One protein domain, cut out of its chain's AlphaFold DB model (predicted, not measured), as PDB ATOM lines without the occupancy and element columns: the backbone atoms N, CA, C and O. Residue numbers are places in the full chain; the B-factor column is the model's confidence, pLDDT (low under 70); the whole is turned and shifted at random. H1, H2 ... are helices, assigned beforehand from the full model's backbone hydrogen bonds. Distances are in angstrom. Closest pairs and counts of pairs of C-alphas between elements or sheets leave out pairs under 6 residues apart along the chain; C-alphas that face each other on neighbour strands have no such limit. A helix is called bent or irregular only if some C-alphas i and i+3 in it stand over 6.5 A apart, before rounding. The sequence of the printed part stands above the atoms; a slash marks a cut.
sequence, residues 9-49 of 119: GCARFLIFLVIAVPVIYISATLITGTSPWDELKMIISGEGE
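What this domain is: This is residues 9 to 49 of the 119 residues of an uncharacterized protein of Saprospirales bacterium (UniProt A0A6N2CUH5). What shape do these atoms make? Two helices, the long H1 and the much shorter H2, meet near their ends as an open V, with the three-residue link 33 to 35 at its corner. Residues 9 to 21 of H1 stick out as the long arm, and residues 40 to 47 stick out on the other. What is printed, and how spread out is it? The printed part has 41 residues with two named helices, H1 then H2, and no named strand, so the class is all helix. It is loose, with a radius of gyration of the C-alphas of 12.9 A and spans of 37 by 25 by 12 A.

Where its parts are: Where does H1 run? H1 holds residues 9 to 32, from C-alpha 9 at (10.275, 5.359, 52.969) to C-alpha 32 at (27.562, 8.862, 82.051), 34.0 A away. It has a kink of 28 degrees near residue 16. It is neither bent nor irregular, but only just: C-alphas 19 and 22 are 6.0 A apart. Where is H2? H2 holds residues 36 to 45, 14.2 A from first to last C-alpha, and ends with C-alpha 45 at (20.108, 29.104, 76.494).

How they stand to each other: How does H2 stand to H1? They only just touch, with 3 pairs of C-alphas within 8 A, and H1 does so with residues 25 to 29 alone. The closest C-alphas are those of Thr 29 and Pro 36, 6.0 A apart. The helices run opposite ways at a steep tilt of 67 degrees, only just short of about perpendicular. Are the helix backbones whole? In H2 every O i to N i+4 pair is within hydrogen-bond range; in H1, 19 of 20 are.

The domain as a whole: How large is it? The two C-alphas farthest apart are those of Gly 9 and Glu 49, at 37.7 A. Is anything missing or unsure? The printed part has no cut, and the link from H1 to H2 is tight. The mean pLDDT of the printed part is 86.4, and residues 47 to 49 are under 70.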
ATOM      1  N   GLY A   9       9.330   6.016  52.049       89.81
ATOM      2  CA  GLY A   9      10.275   5.359  52.969       89.81
ATOM      3  C   GLY A   9      11.176   6.354  53.710       89.81
ATOM      4  O   GLY A   9      11.390   6.210  54.909       89.81
ATOM      5  N   CYS A  10      11.590   7.427  53.030       92.12
ATOM      6  CA  CYS A  10      12.361   8.517  53.630       92.12
ATOM      7  C   CYS A  10      11.593   9.234  54.757       92.12
ATOM      8  O   CYS A  10      12.151   9.458  55.826       92.12
ATOM      9  N   ALA A  11      10.297   9.515  54.583       93.38
ATOM     10  CA  ALA A  11       9.497  10.158  55.627       93.38
ATOM     11  C   ALA A  11       9.366   9.281  56.884       93.38
ATOM     12  O   ALA A  11       9.427   9.791  57.998       93.38
ATOM     13  N   ARG A  12       9.246   7.954  56.728       92.31
ATOM     14  CA  ARG A  12       9.252   7.024  57.873       92.31
ATOM     15  C   ARG A  12      10.593   7.019  58.603       92.31
ATOM     16  O   ARG A  12      10.602   6.999  59.828       92.31
ATOM     17  N   PHE A  13      11.699   7.069  57.862       95.06
ATOM     18  CA  PHE A  13      13.039   7.142  58.441       95.06
ATOM     19  C   PHE A  13      13.260   8.444  59.220       95.06
ATOM     20  O   PHE A  13      13.772   8.400  60.330       95.06
ATOM     21  N   LEU A  14      12.807   9.587  58.696       95.25
ATOM     22  CA  LEU A  14      12.909  10.865  59.406       95.25
ATOM     23  C   LEU A  14      12.107  10.866  60.710       95.25
ATOM     24  O   LEU A  14      12.616  11.307  61.734       95.25
ATOM     25  N   ILE A  15      10.885  10.327  60.694       94.00
ATOM     26  CA  ILE A  15      10.075  10.193  61.914       94.00
ATOM     27  C   ILE A  15      10.786   9.294  62.930       94.00
ATOM     28  O   ILE A  15      10.833   9.626  64.112       94.00
ATOM     29  N   PHE A  16      11.368   8.182  62.475       95.94
ATOM     30  CA  PHE A  16      12.154   7.311  63.341       95.94
ATOM     31  C   PHE A  16      13.358   8.044  63.932       95.94
ATOM     32  O   PHE A  16      13.562   7.970  65.133       95.94
ATOM     33  N   LEU A  17      14.114   8.792  63.129       95.81
ATOM     34  CA  LEU A  17      15.314   9.501  63.574       95.81
ATOM     35  C   LEU A  17      14.988  10.565  64.628       95.81
ATOM     36  O   LEU A  17      15.662  10.636  65.650       95.81
ATOM     37  N   VAL A  18      13.908  11.324  64.433       95.81
ATOM     38  CA  VAL A  18      13.445  12.338  65.397       95.81
ATOM     39  C   VAL A  18      13.122  11.729  66.765       95.81
ATOM     40  O   VAL A  18      13.286  12.400  67.777       95.81
ATOM     41  N   ILE A  19      12.697  10.465  66.815       95.38
ATOM     42  CA  ILE A  19      12.392   9.761  68.067       95.38
ATOM     43  C   ILE A  19      13.619   9.003  68.593       95.38
ATOM     44  O   ILE A  19      13.890   9.012  69.788       95.38
ATOM     45  N   ALA A  20      14.383   8.353  67.721       96.25
ATOM     46  CA  ALA A  20      15.512   7.512  68.097       96.25
ATOM     47  C   ALA A  20      16.683   8.331  68.647       96.25
ATOM     48  O   ALA A  20      17.297   7.922  69.627       96.25
ATOM     49  N   VAL A  21      16.968   9.495  68.058       94.50
ATOM     50  CA  VAL A  21      18.060  10.371  68.504       94.50
ATOM     51  C   VAL A  21      17.915  10.784  69.975       94.50
ATOM     52  O   VAL A  21      18.849  10.523  70.732       94.50
ATOM     53  N   PRO A  22      16.785  11.357  70.437       91.44
ATOM     54  CA  PRO A  22      16.650  11.715  71.846       91.44
ATOM     55  C   PRO A  22      16.673  10.490  72.768       91.44
ATOM     56  O   PRO A  22      17.236  10.570  73.853       91.44
ATOM     57  N   VAL A  23      16.131   9.342  72.344       94.38
ATOM     58  CA  VAL A  23      16.183   8.103  73.142       94.38
ATOM     59  C   VAL A  23      17.623   7.627  73.339       94.38
ATOM     60  O   VAL A  23      18.014   7.306  74.460       94.38
ATOM     61  N   ILE A  24      18.421   7.605  72.269       94.69
ATOM     62  CA  ILE A  24      19.835   7.213  72.331       94.69
ATOM     63  C   ILE A  24      20.617   8.202  73.196       94.69
ATOM     64  O   ILE A  24      21.394   7.773  74.043       94.69
ATOM     65  N   TYR A  25      20.374   9.505  73.031       91.06
ATOM     66  CA  TYR A  25      21.025  10.537  73.834       91.06
ATOM     67  C   TYR A  25      20.727  10.363  75.329       91.06
ATOM     68  O   TYR A  25      21.657  10.247  76.120       91.06
ATOM     69  N   ILE A  26      19.452  10.219  75.713       90.25
ATOM     70  CA  ILE A  26      19.068   9.968  77.112       90.25
ATOM     71  C   ILE A  26      19.733   8.686  77.633       90.25
ATOM     72  O   ILE A  26      20.272   8.673  78.738       90.25
ATOM     73  N   SER A  27      19.749   7.623  76.826       91.50
ATOM     74  CA  SER A  27      20.382   6.353  77.205       91.50
ATOM     75  C   SER A  27      21.879   6.515  77.476       91.50
ATOM     76  O   SER A  27      22.375   5.983  78.463       91.50
ATOM     77  N   ALA A  28      22.588   7.279  76.643       89.81
ATOM     78  CA  ALA A  28      24.003   7.575  76.847       89.81
ATOM     79  C   ALA A  28      24.224   8.412  78.117       89.81
ATOM     80  O   ALA A  28      25.052   8.048  78.948       89.81
ATOM     81  N   THR A  29      23.427   9.466  78.327       87.88
ATOM     82  CA  THR A  29      23.552  10.323  79.521       87.88
ATOM     83  C   THR A  29      23.294   9.571  80.828       87.88
ATOM     84  O   THR A  29      23.989   9.802  81.813       87.88
ATOM     85  N   LEU A  30      22.377   8.594  80.830       87.81
ATOM     86  CA  LEU A  30      22.128   7.742  81.997       87.81
ATOM     87  C   LEU A  30      23.339   6.880  82.373       87.81
ATOM     88  O   LEU A  30      23.533   6.595  83.550       87.81
ATOM     89  N   ILE A  31      24.152   6.472  81.396       91.06
ATOM     90  CA  ILE A  31      25.381   5.707  81.644       91.06
ATOM     91  C   ILE A  31      26.490   6.631  82.163       91.06
ATOM     92  O   ILE A  31      27.250   6.245  83.046       91.06
ATOM     93  N   THR A  32      26.569   7.856  81.642       87.75
ATOM     94  CA  THR A  32      27.562   8.862  82.051       87.75
ATOM     95  C   THR A  32      27.247   9.493  83.415       87.75
ATOM     96  O   THR A  32      28.148  10.004  84.074       87.75
ATOM     97  N   GLY A  33      25.992   9.429  83.868       80.06
ATOM     98  CA  GLY A  33      25.554   9.978  85.155       80.06
ATOM     99  C   GLY A  33      25.267  11.484  85.133       80.06
ATOM    100  O   GLY A  33      25.019  12.064  86.189       80.06
ATOM    101  N   THR A  34      25.278  12.123  83.960       80.00
ATOM    102  CA  THR A  34      24.859  13.519  83.781       80.00
ATOM    103  C   THR A  34      23.368  13.628  83.472       80.00
ATOM    104  O   THR A  34      22.766  12.764  82.832       80.00
ATOM    105  N   SER A  35      22.747  14.715  83.935       84.00
ATOM    106  CA  SER A  35      21.336  14.999  83.672       84.00
ATOM    107  C   SER A  35      21.168  15.574  82.258       84.00
ATOM    108  O   SER A  35      21.598  16.704  82.018       84.00
ATOM    109  N   PRO A  36      20.475  14.884  81.328       81.62
ATOM    110  CA  PRO A  36      20.327  15.342  79.938       81.62
ATOM    111  C   PRO A  36      19.626  16.701  79.834       81.62
ATOM    112  O   PRO A  36      19.818  17.438  78.874       81.62
ATOM    113  N   TRP A  37      18.806  17.048  80.828       83.00
ATOM    114  CA  TRP A  37      18.083  18.314  80.878       83.00
ATOM    115  C   TRP A  37      18.981  19.526  81.114       83.00
ATOM    116  O   TRP A  37      18.632  20.612  80.654       83.00
ATOM    117  N   ASP A  38      20.101  19.367  81.816       82.62
ATOM    118  CA  ASP A  38      20.983  20.489  82.141       82.62
ATOM    119  C   ASP A  38      21.848  20.856  80.932       82.62
ATOM    120  O   ASP A  38      21.903  22.025  80.554       82.62
ATOM    121  N   GLU A  39      22.376  19.856  80.224       80.12
ATOM    122  CA  GLU A  39      23.052  20.048  78.934       80.12
ATOM    123  C   GLU A  39      22.103  20.650  77.885       80.12
ATOM    124  O   GLU A  39      22.457  21.607  77.193       80.12
ATOM    125  N   LEU A  40      20.857  20.164  77.800       81.50
ATOM    126  CA  LEU A  40      19.875  20.698  76.853       81.50
ATOM    127  C   LEU A  40      19.530  22.163  77.145       81.50
ATOM    128  O   LEU A  40      19.368  22.955  76.217       81.50
ATOM    129  N   LYS A  41      19.432  22.537  78.427       83.81
ATOM    130  CA  LYS A  41      19.224  23.930  78.840       83.81
ATOM    131  C   LYS A  41      20.418  24.801  78.482       83.81
ATOM    132  O   LYS A  41      20.187  25.901  78.003       83.81
ATOM    133  N   MET A  42      21.653  24.327  78.649       82.12
ATOM    134  CA  MET A  42      22.847  25.078  78.236       82.12
ATOM    135  C   MET A  42      22.870  25.305  76.718       82.12
ATOM    136  O   MET A  42      23.069  26.431  76.262       82.12
ATOM    137  N   ILE A  43      22.555  24.266  75.936       82.88
ATOM    138  CA  ILE A  43      22.493  24.346  74.469       82.88
ATOM    139  C   ILE A  43      21.371  25.296  74.009       82.88
ATOM    140  O   ILE A  43      21.575  26.092  73.093       82.88
ATOM    141  N   ILE A  44      20.193  25.249  74.642       85.50
ATOM    142  CA  ILE A  44      19.038  26.095  74.291       85.50
ATOM    143  C   ILE A  44      19.192  27.539  74.798       85.50
ATOM    144  O   ILE A  44      18.763  28.460  74.105       85.50
ATOM    145  N   SER A  45      19.818  27.760  75.960       83.69
ATOM    146  CA  SER A  45      20.108  29.104  76.494       83.69
ATOM    147  C   SER A  45      21.163  29.859  75.685       83.69
ATOM    148  O   SER A  45      21.330  31.059  75.884       83.69
ATOM    149  N   GLY A  46      21.866  29.198  74.761       70.56
ATOM    150  CA  GLY A  46      22.863  29.848  73.910       70.56
ATOM    151  C   GLY A  46      24.182  30.173  74.618       70.56
ATOM    152  O   GLY A  46      25.047  30.805  74.015       70.56
ATOM    153  N   GLU A  47      24.380  29.704  75.851       62.75
ATOM    154  CA  GLU A  47      25.684  29.692  76.521       62.75
ATOM    155  C   GLU A  47      26.454  28.448  76.072       62.75
ATOM    156  O   GLU A  47      26.576  27.446  76.771       62.75
ATOM    157  N   GLY A  48      26.931  28.496  74.828       57.81
ATOM    158  CA  GLY A  48      27.804  27.474  74.267       57.81
ATOM    159  C   GLY A  48      29.202  27.561  74.870       57.81
ATOM    160  O   GLY A  48      30.105  28.132  74.256       57.81
ATOM    161  N   GLU A  49      29.400  26.983  76.052       55.34
ATOM    162  CA  GLU A  49      30.736  26.579  76.474       55.34
ATOM    163  C   GLU A  49      31.149  25.371  75.624       55.34
ATOM    164  O   GLU A  49      30.437  24.370  75.534       55.34
TER     165      GLU A  49